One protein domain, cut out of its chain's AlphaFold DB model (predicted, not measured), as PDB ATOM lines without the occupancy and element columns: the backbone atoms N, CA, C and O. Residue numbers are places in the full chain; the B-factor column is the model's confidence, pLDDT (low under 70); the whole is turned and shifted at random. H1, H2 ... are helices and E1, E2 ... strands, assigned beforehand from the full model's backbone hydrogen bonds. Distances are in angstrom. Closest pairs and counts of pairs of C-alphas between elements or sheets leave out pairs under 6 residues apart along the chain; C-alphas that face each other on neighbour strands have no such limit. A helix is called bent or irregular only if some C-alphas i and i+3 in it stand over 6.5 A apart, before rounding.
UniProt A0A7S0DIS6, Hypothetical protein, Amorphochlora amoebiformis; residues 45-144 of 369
ATOM      1  N   ASP A  45    -100.577-190.358 314.768       71.44
ATOM      2  CA  ASP A  45    -100.072-189.097 315.331       71.44
ATOM      3  C   ASP A  45    -101.211-188.144 315.747       71.44
ATOM      4  O   ASP A  45    -101.637-187.247 315.012       71.44
ATOM      5  N   THR A  46    -101.707-188.353 316.972       66.62
ATOM      6  CA  THR A  46    -102.750-187.544 317.628       66.62
ATOM      7  C   THR A  46    -102.253-186.216 318.173       66.62
ATOM      8  O   THR A  46    -103.064-185.451 318.691       66.62
ATOM      9  N   SER A  47    -100.968-185.862 318.033       76.88
ATOM     10  CA  SER A  47    -100.462-184.572 318.528       76.88
ATOM     11  C   SER A  47    -101.200-183.374 317.911       76.88
ATOM     12  O   SER A  47    -101.278-182.302 318.518       76.88
ATOM     13  N   ALA A  48    -101.803-183.568 316.734       78.81
ATOM     14  CA  ALA A  48    -102.629-182.600 316.022       78.81
ATOM     15  C   ALA A  48    -104.136-182.676 316.345       78.81
ATOM     16  O   ALA A  48    -104.909-181.954 315.714       78.81
ATOM     17  N   TRP A  49    -104.569-183.510 317.293       85.56
ATOM     18  CA  TRP A  49    -105.978-183.798 317.581       85.56
ATOM     19  C   TRP A  49    -106.328-183.565 319.057       85.56
ATOM     20  O   TRP A  49    -105.466-183.590 319.932       85.56
ATOM     21  N   GLU A  50    -107.601-183.295 319.324       87.69
ATOM     22  CA  GLU A  50    -108.174-183.083 320.654       87.69
ATOM     23  C   GLU A  50    -109.432-183.951 320.789       87.69
ATOM     24  O   GLU A  50    -110.310-183.907 319.922       87.69
ATOM     25  N   ASP A  51    -109.526-184.731 321.871       86.62
ATOM     26  CA  ASP A  51    -110.771-185.397 322.261       86.62
ATOM     27  C   ASP A  51    -111.658-184.377 322.984       86.62
ATOM     28  O   ASP A  51    -111.315-183.865 324.051       86.62
ATOM     29  N   ILE A  52    -112.784-184.038 322.360       82.19
ATOM     30  CA  ILE A  52    -113.737-183.047 322.872       82.19
ATOM     31  C   ILE A  52    -115.029-183.697 323.359       82.19
ATOM     32  O   ILE A  52    -115.998-182.988 323.643       82.19
ATOM     33  N   THR A  53    -115.048-185.028 323.481       78.44
ATOM     34  CA  THR A  53    -116.234-185.796 323.875       78.44
ATOM     35  C   THR A  53    -116.874-185.202 325.127       78.44
ATOM     36  O   THR A  53    -118.064-184.901 325.096       78.44
ATOM     37  N   GLY A  54    -116.082-184.896 326.165       69.75
ATOM     38  CA  GLY A  54    -116.543-184.296 327.426       69.75
ATOM     39  C   GLY A  54    -117.222-182.922 327.304       69.75
ATOM     40  O   GLY A  54    -118.226-182.688 327.970       69.75
ATOM     41  N   ARG A  55    -116.744-182.033 326.419       64.62
ATOM     42  CA  ARG A  55    -117.324-180.682 326.227       64.62
ATOM     43  C   ARG A  55    -118.686-180.742 325.552       64.62
ATOM     44  O   ARG A  55    -119.591-179.986 325.878       64.62
ATOM     45  N   THR A  56    -118.860-181.700 324.647       57.88
ATOM     46  CA  THR A  56    -120.147-181.883 323.970       57.88
ATOM     47  C   THR A  56    -121.232-182.373 324.921       57.88
ATOM     48  O   THR A  56    -122.399-182.047 324.739       57.88
ATOM     49  N   GLN A  57    -120.860-183.059 326.007       52.50
ATOM     50  CA  GLN A  57    -121.791-183.496 327.049       52.50
ATOM     51  C   GLN A  57    -122.462-182.325 327.777       52.50
ATOM     52  O   GLN A  57    -123.506-182.527 328.384       52.50
ATOM     53  N   GLU A  58    -121.884-181.123 327.752       49.12
ATOM     54  CA  GLU A  58    -122.516-179.903 328.267       49.12
ATOM     55  C   GLU A  58    -123.519-179.326 327.254       49.12
ATOM     56  O   GLU A  58    -124.592-178.885 327.658       49.12
ATOM     57  N   TRP A  59    -123.245-179.437 325.945       54.12
ATOM     58  CA  TRP A  59    -124.147-178.997 324.865       54.12
ATOM     59  C   TRP A  59    -125.481-179.756 324.846       54.12
ATOM     60  O   TRP A  59    -126.525-179.173 324.565       54.12
ATOM     61  N   TRP A  60    -125.472-181.045 325.198       51.78
ATOM     62  CA  TRP A  60    -126.683-181.881 325.242       51.78
ATOM     63  C   TRP A  60    -127.489-181.749 326.550       51.78
ATOM     64  O   TRP A  60    -128.674-182.088 326.581       51.78
ATOM     65  N   ARG A  61    -126.897-181.201 327.626       46.84
ATOM     66  CA  ARG A  61    -127.564-181.036 328.940       46.84
ATOM     67  C   ARG A  61    -128.699-180.010 328.942       46.84
ATOM     68  O   ARG A  61    -129.424-179.927 329.927       46.84
ATOM     69  N   GLY A  62    -128.907-179.278 327.845       45.41
ATOM     70  CA  GLY A  62    -130.060-178.392 327.673       45.41
ATOM     71  C   GLY A  62    -131.410-179.111 327.521       45.41
ATOM     72  O   GLY A  62    -132.443-178.445 327.555       45.41
ATOM     73  N   SER A  63    -131.452-180.443 327.340       45.72
ATOM     74  CA  SER A  63    -132.726-181.181 327.183       45.72
ATOM     75  C   SER A  63    -132.759-182.632 327.704       45.72
ATOM     76  O   SER A  63    -133.819-183.248 327.644       45.72
ATOM     77  N   SER A  64    -131.666-183.201 328.231       39.34
ATOM     78  CA  SER A  64    -131.680-184.533 328.875       39.34
ATOM     79  C   SER A  64    -130.468-184.728 329.807       39.34
ATOM     80  O   SER A  64    -129.375-184.257 329.478       39.34
ATOM     81  N   PRO A  65    -130.601-185.394 330.973       42.53
ATOM     82  CA  PRO A  65    -129.530-185.487 331.956       42.53
ATOM     83  C   PRO A  65    -128.645-186.716 331.706       42.53
ATOM     84  O   PRO A  65    -128.650-187.629 332.519       42.53
ATOM     85  N   SER A  66    -127.914-186.769 330.586       39.34
ATOM     86  CA  SER A  66    -126.695-187.583 330.350       39.34
ATOM     87  C   SER A  66    -126.251-187.437 328.886       39.34
ATOM     88  O   SER A  66    -127.110-187.314 328.015       39.34
ATOM     89  N   PRO A  67    -124.941-187.466 328.572       44.94
ATOM     90  CA  PRO A  67    -124.493-187.585 327.183       44.94
ATOM     91  C   PRO A  67    -124.994-188.898 326.569       44.94
ATOM     92  O   PRO A  67    -125.143-189.870 327.312       44.94
ATOM     93  N   PRO A  68    -125.187-188.989 325.238       53.91
ATOM     94  CA  PRO A  68    -125.354-190.290 324.609       53.91
ATOM     95  C   PRO A  68    -124.087-191.113 324.909       53.91
ATOM     96  O   PRO A  68    -123.003-190.721 324.469       53.91
ATOM     97  N   PRO A  69    -124.167-192.240 325.644       57.59
ATOM     98  CA  PRO A  69    -122.998-193.043 326.039       57.59
ATOM     99  C   PRO A  69    -122.287-193.711 324.846       57.59
ATOM    100  O   PRO A  69    -121.313-194.437 325.013       57.59
ATOM    101  N   LEU A  70    -122.789-193.450 323.641       71.81
ATOM    102  CA  LEU A  70    -122.448-194.065 322.370       71.81
ATOM    103  C   LEU A  70    -121.830-193.052 321.406       71.81
ATOM    104  O   LEU A  70    -121.945-193.209 320.195       71.81
ATOM    105  N   LEU A  71    -121.208-191.990 321.912       77.75
ATOM    106  CA  LEU A  71    -120.612-190.966 321.067       77.75
ATOM    107  C   LEU A  71    -119.212-190.601 321.545       77.75
ATOM    108  O   LEU A  71    -119.022-190.232 322.704       77.75
ATOM    109  N   ARG A  72    -118.253-190.614 320.616       83.12
ATOM    110  CA  ARG A  72    -116.919-190.043 320.808       83.12
ATOM    111  C   ARG A  72    -116.600-189.044 319.706       83.12
ATOM    112  O   ARG A  72    -116.807-189.318 318.524       83.12
ATOM    113  N   LEU A  73    -116.092-187.877 320.093       84.31
ATOM    114  CA  LEU A  73    -115.826-186.757 319.194       84.31
ATOM    115  C   LEU A  73    -114.369-186.323 319.297       84.31
ATOM    116  O   LEU A  73    -113.908-185.883 320.349       84.31
ATOM    117  N   ILE A  74    -113.663-186.404 318.173       87.75
ATOM    118  CA  ILE A  74    -112.254-186.029 318.074       87.75
ATOM    119  C   ILE A  74    -112.094-185.029 316.940       87.75
ATOM    120  O   ILE A  74    -112.606-185.226 315.842       87.75
ATOM    121  N   VAL A  75    -111.374-183.943 317.193       87.94
ATOM    122  CA  VAL A  75    -111.213-182.840 316.243       87.94
ATOM    123  C   VAL A  75    -109.751-182.471 316.075       87.94
ATOM    124  O   VAL A  75    -108.973-182.465 317.022       87.94
ATOM    125  N   SER A  76    -109.370-182.149 314.844       88.00
ATOM    126  CA  SER A  76    -108.084-181.525 314.553       88.00
ATOM    127  C   SER A  76    -107.950-180.179 315.278       88.00
ATOM    128  O   SER A  76    -108.895-179.390 315.346       88.00
ATOM    129  N   LYS A  77    -106.749-179.865 315.771       85.50
ATOM    130  CA  LYS A  77    -106.427-178.578 316.414       85.50
ATOM    131  C   LYS A  77    -106.639-177.385 315.478       85.50
ATOM    132  O   LYS A  77    -106.992-176.308 315.943       85.50
ATOM    133  N   SER A  78    -106.486-177.591 314.166       84.56
ATOM    134  CA  SER A  78    -106.809-176.613 313.117       84.56
ATOM    135  C   SER A  78    -108.311-176.385 312.924       84.56
ATOM    136  O   SER A  78    -108.683-175.512 312.146       84.56
ATOM    137  N   ARG A  79    -109.173-177.173 313.585       84.94
ATOM    138  CA  ARG A  79    -110.640-177.127 313.480       84.94
ATOM    139  C   ARG A  79    -111.167-177.324 312.052       84.94
ATOM    140  O   ARG A  79    -112.268-176.901 311.731       84.94
ATOM    141  N   SER A  80    -110.399-177.990 311.190       85.44
ATOM    142  CA  SER A  80    -110.777-178.228 309.788       85.44
ATOM    143  C   SER A  80    -111.482-179.569 309.570       85.44
ATOM    144  O   SER A  80    -112.204-179.741 308.593       85.44
ATOM    145  N   LEU A  81    -111.251-180.530 310.463       87.75
ATOM    146  CA  LEU A  81    -111.745-181.902 310.366       87.75
ATOM    147  C   LEU A  81    -112.100-182.443 311.753       87.75
ATOM    148  O   LEU A  81    -111.319-182.268 312.697       87.75
ATOM    149  N   ALA A  82    -113.236-183.128 311.844       88.88
ATOM    150  CA  ALA A  82    -113.701-183.856 313.015       88.88
ATOM    151  C   ALA A  82    -114.099-185.292 312.646       88.88
ATOM    152  O   ALA A  82    -114.699-185.533 311.598       88.88
ATOM    153  N   PHE A  83    -113.793-186.232 313.534       90.00
ATOM    154  CA  PHE A  83    -114.324-187.587 313.524       90.00
ATOM    155  C   PHE A  83    -115.371-187.731 314.621       90.00
ATOM    156  O   PHE A  83    -115.163-187.339 315.771       90.00
ATOM    157  N   CYS A  84    -116.496-188.310 314.235       88.31
ATOM    158  CA  CYS A  84    -117.644-188.563 315.071       88.31
ATOM    159  C   CYS A  84    -117.914-190.065 315.076       88.31
ATOM    160  O   CYS A  84    -118.398-190.612 314.088       88.31
ATOM    161  N   PHE A  85    -117.524-190.728 316.163       87.56
ATOM    162  CA  PHE A  85    -117.666-192.167 316.335       87.56
ATOM    163  C   PHE A  85    -118.976-192.463 317.050       87.56
ATOM    164  O   PHE A  85    -119.155-192.072 318.203       87.56
ATOM    165  N   HIS A  86    -119.865-193.160 316.356       84.81
ATOM    166  CA  HIS A  86    -121.185-193.542 316.835       84.81
ATOM    167  C   HIS A  86    -121.194-195.020 317.208       84.81
ATOM    168  O   HIS A  86    -121.027-195.878 316.338       84.81
ATOM    169  N   GLY A  87    -121.419-195.307 318.483       80.00
ATOM    170  CA  GLY A  87    -121.830-196.626 318.946       80.00
ATOM    171  C   GLY A  87    -123.245-196.947 318.464       80.00
ATOM    172  O   GLY A  87    -124.073-196.051 318.264       80.00
ATOM    173  N   VAL A  88    -123.530-198.225 318.259       75.56
ATOM    174  CA  VAL A  88    -124.880-198.695 317.941       75.56
ATOM    175  C   VAL A  88    -125.642-198.832 319.256       75.56
ATOM    176  O   VAL A  88    -125.141-199.500 320.152       75.56
ATOM    177  N   PRO A  89    -126.842-198.249 319.410       68.31
ATOM    178  CA  PRO A  89    -127.644-198.520 320.596       68.31
ATOM    179  C   PRO A  89    -128.004-200.000 320.588       68.31
ATOM    180  O   PRO A  89    -128.524-200.482 319.591       68.31
ATOM    181  N   LEU A  90    -127.684-200.730 321.652       66.75
ATOM    182  CA  LEU A  90    -128.015-202.156 321.784       66.75
ATOM    183  C   LEU A  90    -129.085-202.387 322.850       66.75
ATOM    184  O   LEU A  90    -129.488-203.530 323.093       66.75
ATOM    185  N   ARG A  91    -129.559-201.305 323.482       65.38
ATOM    186  CA  ARG A  91    -130.614-201.329 324.490       65.38
ATOM    187  C   ARG A  91    -131.703-200.292 324.203       65.38
ATOM    188  O   ARG A  91    -131.395-199.212 323.696       65.38
ATOM    189  N   PRO A  92    -132.982-200.592 324.500       63.81
ATOM    190  CA  PRO A  92    -134.096-199.686 324.217       63.81
ATOM    191  C   PRO A  92    -133.933-198.280 324.803       63.81
ATOM    192  O   PRO A  92    -134.233-197.297 324.132       63.81
ATOM    193  N   GLU A  93    -133.395-198.176 326.018       63.09
ATOM    194  CA  GLU A  93    -133.125-196.912 326.707       63.09
ATOM    195  C   GLU A  93    -132.083-196.025 326.000       63.09
ATOM    196  O   GLU A  93    -131.989-194.836 326.292       63.09
ATOM    197  N   GLU A  94    -131.323-196.569 325.047       61.69
ATOM    198  CA  GLU A  94    -130.305-195.843 324.280       61.69
ATOM    199  C   GLU A  94    -130.855-195.247 322.968       61.69
ATOM    200  O   GLU A  94    -130.184-194.439 322.324       61.69
ATOM    201  N   VAL A  95    -132.078-195.617 322.563       60.69
ATOM    202  CA  VAL A  95    -132.642-195.319 321.231       60.69
ATOM    203  C   VAL A  95    -133.150-193.885 321.101       60.69
ATOM    204  O   VAL A  95    -132.920-193.245 320.073       60.69
ATOM    205  N   ASP A  96    -133.778-193.341 322.147       55.16
ATOM    206  CA  ASP A  96    -134.272-191.954 322.143       55.16
ATOM    207  C   ASP A  96    -133.127-190.928 321.999       55.16
ATOM    208  O   ASP A  96    -133.343-189.801 321.555       55.16
ATOM    209  N   MET A  97    -131.883-191.327 322.299       51.97
ATOM    210  CA  MET A  97    -130.696-190.468 322.241       51.97
ATOM    211  C   MET A  97    -130.020-190.411 320.857       51.97
ATOM    212  O   MET A  97    -129.291-189.461 320.575       51.97
ATOM    213  N   THR A  98    -130.251-191.386 319.970       49.88
ATOM    214  CA  THR A  98    -129.560-191.488 318.663       49.88
ATOM    215  C   THR A  98    -130.391-190.976 317.484       49.88
ATOM    216  O   THR A  98    -129.849-190.738 316.402       49.88
ATOM    217  N   PHE A  99    -131.695-190.750 317.682       49.50
ATOM    218  CA  PHE A  99    -132.657-190.487 316.605       49.50
ATOM    219  C   PHE A  99    -132.383-189.195 315.802       49.50
ATOM    220  O   PHE A  99    -132.745-189.126 314.632       49.50
ATOM    221  N   ASN A 100    -131.675-188.207 316.370       51.44
ATOM    222  CA  ASN A 100    -131.377-186.920 315.714       51.44
ATOM    223  C   ASN A 100    -129.887-186.512 315.731       51.44
ATOM    224  O   ASN A 100    -129.543-185.405 315.309       51.44
ATOM    225  N   ALA A 101    -128.986-187.381 316.200       54.12
ATOM    226  CA  ALA A 101    -127.638-186.961 316.583       54.12
ATOM    227  C   ALA A 101    -126.748-186.555 315.391       54.12
ATOM    228  O   ALA A 101    -126.150-185.488 315.422       54.12
ATOM    229  N   SER A 102    -126.670-187.333 314.305       56.22
ATOM    230  CA  SER A 102    -125.659-187.113 313.246       56.22
ATOM    231  C   SER A 102    -125.760-185.749 312.545       56.22
ATOM    232  O   SER A 102    -124.756-185.050 312.389       56.22
ATOM    233  N   ALA A 103    -126.970-185.352 312.132       57.81
ATOM    234  CA  ALA A 103    -127.200-184.062 311.478       57.81
ATOM    235  C   ALA A 103    -127.053-182.895 312.466       57.81
ATOM    236  O   ALA A 103    -126.390-181.908 312.144       57.81
ATOM    237  N   SER A 104    -127.581-183.060 313.684       65.00
ATOM    238  CA  SER A 104    -127.465-182.076 314.761       65.00
ATOM    239  C   SER A 104    -126.005-181.835 315.151       65.00
ATOM    240  O   SER A 104    -125.601-180.685 315.223       65.00
ATOM    241  N   ILE A 105    -125.172-182.875 315.275       68.62
ATOM    242  CA  ILE A 105    -123.738-182.748 315.599       68.62
ATOM    243  C   ILE A 105    -123.021-181.864 314.577       68.62
ATOM    244  O   ILE A 105    -122.293-180.946 314.952       68.62
ATOM    245  N   SER A 106    -123.248-182.112 313.285       66.75
ATOM    246  CA  SER A 106    -122.630-181.326 312.211       66.75
ATOM    247  C   SER A 106    -123.083-179.858 312.206       66.75
ATOM    248  O   SER A 106    -122.355-178.981 311.741       66.75
ATOM    249  N   GLU A 107    -124.308-179.568 312.642       66.75
ATOM    250  CA  GLU A 107    -124.841-178.204 312.746       66.75
ATOM    251  C   GLU A 107    -124.338-177.500 314.012       66.75
ATOM    252  O   GLU A 107    -123.838-176.380 313.922       66.75
ATOM    253  N   THR A 108    -124.349-178.186 315.154       67.62
ATOM    254  CA  THR A 108    -123.811-177.702 316.430       67.62
ATOM    255  C   THR A 108    -122.329-177.355 316.315       67.62
ATOM    256  O   THR A 108    -121.937-176.249 316.676       67.62
ATOM    257  N   MET A 109    -121.504-178.234 315.730       67.00
ATOM    258  CA  MET A 109    -120.073-177.955 315.530       67.00
ATOM    259  C   MET A 109    -119.825-176.719 314.655       67.00
ATOM    260  O   MET A 109    -118.870-175.981 314.887       67.00
ATOM    261  N   ARG A 110    -120.688-176.473 313.659       65.50
ATOM    262  CA  ARG A 110    -120.607-175.275 312.809       65.50
ATOM    263  C   ARG A 110    -120.992-173.999 313.551       65.50
ATOM    264  O   ARG A 110    -120.366-172.967 313.314       65.50
ATOM    265  N   GLY A 111    -122.007-174.066 314.411       66.06
ATOM    266  CA  GLY A 111    -122.445-172.937 315.233       66.06
ATOM    267  C   GLY A 111    -121.390-172.512 316.254       66.06
ATOM    268  O   GLY A 111    -121.063-171.333 316.336       66.06
ATOM    269  N   GLU A 112    -120.803-173.472 316.971       66.94
ATOM    270  CA  GLU A 112    -119.829-173.220 318.046       66.94
ATOM    271  C   GLU A 112    -118.540-172.538 317.568       66.94
ATOM    272  O   GLU A 112    -117.979-171.693 318.263       66.94
ATOM    273  N   TRP A 113    -118.031-172.886 316.382       67.50
ATOM    274  CA  TRP A 113    -116.736-172.378 315.904       67.50
ATOM    275  C   TRP A 113    -116.859-171.230 314.898       67.50
ATOM    276  O   TRP A 113    -116.006-171.078 314.022       67.50
ATOM    277  N   ASN A 114    -117.904-170.403 315.046       50.00
ATOM    278  CA  ASN A 114    -118.094-169.127 314.343       50.00
ATOM    279  C   ASN A 114    -117.791-169.194 312.831       50.00
ATOM    280  O   ASN A 114    -117.018-168.401 312.295       50.00
ATOM    281  N   GLY A 115    -118.410-170.149 312.126       47.53
ATOM    282  CA  GLY A 115    -118.406-170.178 310.658       47.53
ATOM    283  C   GLY A 115    -117.226-170.896 309.997       47.53
ATOM    284  O   GLY A 115    -117.167-170.953 308.768       47.53
ATOM    285  N   GLY A 116    -116.322-171.511 310.765       53.62
ATOM    286  CA  GLY A 116    -115.403-172.510 310.222       53.62
ATOM    287  C   GLY A 116    -116.177-173.762 309.805       53.62
ATOM    288  O   GLY A 116    -116.755-174.448 310.646       53.62
ATOM    289  N   GLY A 117    -116.229-174.068 308.508       68.88
ATOM    290  CA  GLY A 117    -116.838-175.298 308.003       68.88
ATOM    291  C   GLY A 117    -116.017-176.522 308.406       68.88
ATOM    292  O   GLY A 117    -115.191-176.987 307.629       68.88
ATOM    293  N   VAL A 118    -116.223-177.032 309.620       78.38
ATOM    294  CA  VAL A 118    -115.589-178.272 310.080       78.38
ATOM    295  C   VAL A 118    -116.107-179.414 309.229       78.38
ATOM    296  O   VAL A 118    -117.297-179.749 309.276       78.38
ATOM    297  N   HIS A 119    -115.222-180.045 308.466       84.81
ATOM    298  CA  HIS A 119    -115.595-181.268 307.786       84.81
ATOM    299  C   HIS A 119    -115.796-182.367 308.835       84.81
ATOM    300  O   HIS A 119    -114.875-182.675 309.586       84.81
ATOM    301  N   THR A 120    -116.998-182.933 308.928       87.06
ATOM    302  CA  THR A 120    -117.313-183.977 309.914       87.06
ATOM    303  C   THR A 120    -117.422-185.324 309.215       87.06
ATOM    304  O   THR A 120    -118.178-185.467 308.255       87.06
ATOM    305  N   ILE A 121    -116.667-186.306 309.702       90.56
ATOM    306  CA  ILE A 121    -116.745-187.704 309.283       90.56
ATOM    307  C   ILE A 121    -117.468-188.492 310.368       90.56
ATOM    308  O   ILE A 121    -117.036-188.499 311.519       90.56
ATOM    309  N   HIS A 122    -118.537-189.185 309.999       89.81
ATOM    310  CA  HIS A 122    -119.294-190.063 310.879       89.81
ATOM    311  C   HIS A 122    -118.848-191.516 310.674       89.81
ATOM    312  O   HIS A 122    -118.999-192.088 309.592       89.81
ATOM    313  N   VAL A 123    -118.284-192.109 311.722       90.94
ATOM    314  CA  VAL A 123    -117.810-193.495 311.763       90.94
ATOM    315  C   VAL A 123    -118.756-194.287 312.651       90.94
ATOM    316  O   VAL A 123    -118.958-193.930 313.806       90.94
ATOM    317  N   TRP A 124    -119.337-195.356 312.121       88.69
ATOM    318  CA  TRP A 124    -120.314-196.166 312.842       88.69
ATOM    319  C   TRP A 124    -119.700-197.478 313.333       88.69
ATOM    320  O   TRP A 124    -118.971-198.131 312.582       88.69
ATOM    321  N   GLU A 125    -120.024-197.872 314.564       87.56
ATOM    322  CA  GLU A 125    -119.544-199.106 315.200       87.56
ATOM    323  C   GLU A 125    -119.887-200.353 314.379       87.56
ATOM    324  O   GLU A 125    -119.021-201.196 314.171       87.56
ATOM    325  N   ASP A 126    -121.088-200.448 313.806       87.31
ATOM    326  CA  ASP A 126    -121.466-201.601 312.982       87.31
ATOM    327  C   ASP A 126    -120.558-201.775 311.752       87.31
ATOM    328  O   ASP A 126    -120.164-202.889 311.418       87.31
ATOM    329  N   GLN A 127    -120.159-200.670 311.112       89.19
ATOM    330  CA  GLN A 127    -119.237-200.704 309.971       89.19
ATOM    331  C   GLN A 127    -117.805-201.021 310.394       89.19
ATOM    332  O   GLN A 127    -117.053-201.625 309.629       89.19
ATOM    333  N   TRP A 128    -117.410-200.584 311.589       90.69
ATOM    334  CA  TRP A 128    -116.121-200.939 312.166       90.69
ATOM    335  C   TRP A 128    -116.048-202.438 312.448       90.69
ATOM    336  O   TRP A 128    -115.082-203.083 312.050       90.69
ATOM    337  N   LEU A 129    -117.087-203.003 313.063       87.50
ATOM    338  CA  LEU A 129    -117.161-204.428 313.373       87.50
ATOM    339  C   LEU A 129    -117.242-205.289 312.103       87.50
ATOM    340  O   LEU A 129    -116.567-206.314 312.023       87.50
ATOM    341  N   SER A 130    -118.011-204.867 311.091       86.19
ATOM    342  CA  SER A 130    -118.167-205.637 309.850       86.19
ATOM    343  C   SER A 130    -116.959-205.542 308.916       86.19
ATOM    344  O   SER A 130    -116.597-206.526 308.271       86.19
ATOM    345  N   ASP A 131    -116.339-204.363 308.822       88.25
ATOM    346  CA  ASP A 131    -115.403-204.016 307.752       88.25
ATOM    347  C   ASP A 131    -114.217-203.165 308.249       88.25
ATOM    348  O   ASP A 131    -113.767-202.242 307.558       88.25
ATOM    349  N   ARG A 132    -113.671-203.484 309.434       90.94
ATOM    350  CA  ARG A 132    -112.596-202.722 310.106       90.94
ATOM    351  C   ARG A 132    -111.500-202.229 309.165       90.94
ATOM    352  O   ARG A 132    -111.244-201.032 309.095       90.94
ATOM    353  N   GLY A 133    -110.894-203.123 308.378       92.38
ATOM    354  CA  GLY A 133    -109.802-202.759 307.464       92.38
ATOM    355  C   GLY A 133    -110.192-201.700 306.420       92.38
ATOM    356  O   GLY A 133    -109.404-200.801 306.113       92.38
ATOM    357  N   LEU A 134    -111.432-201.736 305.919       93.19
ATOM    358  CA  LEU A 134    -111.946-200.719 304.997       93.19
ATOM    359  C   LEU A 134    -112.161-199.382 305.708       93.19
ATOM    360  O   LEU A 134    -111.784-198.341 305.163       93.19
ATOM    361  N   VAL A 135    -112.740-199.399 306.911       93.88
ATOM    362  CA  VAL A 135    -112.962-198.189 307.715       93.88
ATOM    363  C   VAL A 135    -111.629-197.535 308.080       93.88
ATOM    364  O   VAL A 135    -111.441-196.346 307.816       93.88
ATOM    365  N   GLU A 136    -110.662-198.316 308.565       93.88
ATOM    366  CA  GLU A 136    -109.302-197.854 308.855       93.88
ATOM    367  C   GLU A 136    -108.634-197.249 307.618       93.88
ATOM    368  O   GLU A 136    -108.084-196.145 307.678       93.88
ATOM    369  N   SER A 137    -108.715-197.921 306.463       93.56
ATOM    370  CA  SER A 137    -108.156-197.400 305.214       93.56
ATOM    371  C   SER A 137    -108.783-196.058 304.819       93.56
ATOM    372  O   SER A 137    -108.087-195.199 304.269       93.56
ATOM    373  N   ARG A 138    -110.082-195.850 305.070       93.19
ATOM    374  CA  ARG A 138    -110.743-194.568 304.788       93.19
ATOM    375  C   ARG A 138    -110.317-193.483 305.763       93.19
ATOM    376  O   ARG A 138    -109.971-192.401 305.297       93.19
ATOM    377  N   ILE A 139    -110.266-193.771 307.064       93.12
ATOM    378  CA  ILE A 139    -109.763-192.834 308.083       93.12
ATOM    379  C   ILE A 139    -108.338-192.395 307.724       93.12
ATOM    380  O   ILE A 139    -108.074-191.199 307.599       93.12
ATOM    381  N   ARG A 140    -107.448-193.348 307.410       92.94
ATOM    382  CA  ARG A 140    -106.083-193.063 306.937       92.94
ATOM    383  C   ARG A 140    -106.077-192.185 305.688       92.94
ATOM    384  O   ARG A 140    -105.262-191.271 305.599       92.94
ATOM    385  N   SER A 141    -106.977-192.428 304.733       92.12
ATOM    386  CA  SER A 141    -107.071-191.615 303.514       92.12
ATOM    387  C   SER A 141    -107.503-190.181 303.807       92.12
ATOM    388  O   SER A 141    -106.928-189.262 303.227       92.12
ATOM    389  N   VAL A 142    -108.492-189.977 304.684       90.75
ATOM    390  CA  VAL A 142    -108.951-188.635 305.077       90.75
ATOM    391  C   VAL A 142    -107.842-187.891 305.827       90.75
ATOM    392  O   VAL A 142    -107.600-186.718 305.562       90.75
ATOM    393  N   MET A 143    -107.091-188.589 306.683       88.25
ATOM    394  CA  MET A 143    -105.940-188.031 307.406       88.25
ATOM    395  C   MET A 143    -104.682-187.863 306.534       88.25
ATOM    396  O   MET A 143    -103.644-187.425 307.027       88.25
ATOM    397  N   GLY A 144    -104.731-188.230 305.248       89.75
ATOM    398  CA  GLY A 144    -103.593-188.126 304.330       89.75
ATOM    399  C   GLY A 144    -102.441-189.098 304.620       89.75
ATOM    400  O   GLY A 144    -101.327-188.867 304.156       89.75
TER     401      GLY A 144
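This is residues 45 to 144 of the 369 residues of the protein "Hypothetical protein" of Amorphochlora amoebiformis (UniProt A0A7S0DIS6). A small twisted sheet of four strands, E1 to E4, has H2 over one face and H3 over E4 on the other face, while H1 sits on H2's face but beside the strands. H3 is a hooked helix: it leaves the end of E4, kinks, and folds back along E4, and its residues 129 to 134 stick out. The printed part has 100 residues, with four named strands and three named helices in the order E1 H1 E2 E3 H2 E4 H3. The sheet's order is E1, E2, E3, E4, mixed, and the class is mixed, helices and strands. The whole is compact, with a radius of gyration of the C-alphas of 13.9 A and spans of 37 by 37 by 21 A.

E1, residues 49 to 51, begins at C-alpha 49 (-105.978, -183.798, 317.581) and is 6.9 A long. H1, residues 53 to 62, measures 16.1 A and is only just irregular: C-alphas 59 and 62 are 6.6 A apart. E2, residues 71 to 76, measures 17.0 A, and E3, residues 81 to 86, 16.3 A. H2, residues 101 to 112, measures 15.9 A, and E4, residues 119 to 124, 16.4 A. H3, residues 125 to 142, measures 18.0 A, ending at C-alpha 142 (-108.951, -188.635, 305.077). H3 is irregular, C-alphas 130 and 133 being 9.2 A apart, with a kink of 113 degrees near residue 132.

Edge strand E1 is antiparallel to E2, with N 50 and O 75 at 2.8 A, within hydrogen-bond range. E2 and E3 form a hairpin, with N 74 and O 83 at 3.0 A. E3 and edge strand E4 are parallel, with N 84 and O 121 at 2.8 A. E3, H2 and E4 are a strand-helix-strand unit, two parallel neighbour strands with a helix between them in the chain; its crossover is right-handed. H1 and H2 are on one face and H3 on the opposite face, three layers. H2's height over the sheet is 9.5 A; the closest C-alphas of H2 and E4 are those of Ser 106 and Thr 120, 6.4 A. H1 lies over none of the strands; its Thr 53 and Leu 73 of E2 have the closest C-alphas, 4.8 A. H3 runs along E4, at 9 degrees on the local plane. H2 and H3 are apart. O i to N i+4 pairs within range number 2 of 6 in H1, beside 5 of 7 for i+3, 7 of 8 in H2 and 12 of 14 in H3.

The farthest C-alphas, of Pro 92 and Gly 144, are 38.2 A apart. The printed part has no cut. The link from E3 to H2, residues 87 to 100, is long. Mean pLDDT of the printed part is 73.2; residue 46, residues 54 to 69 and residues 89 to 117 are under 70.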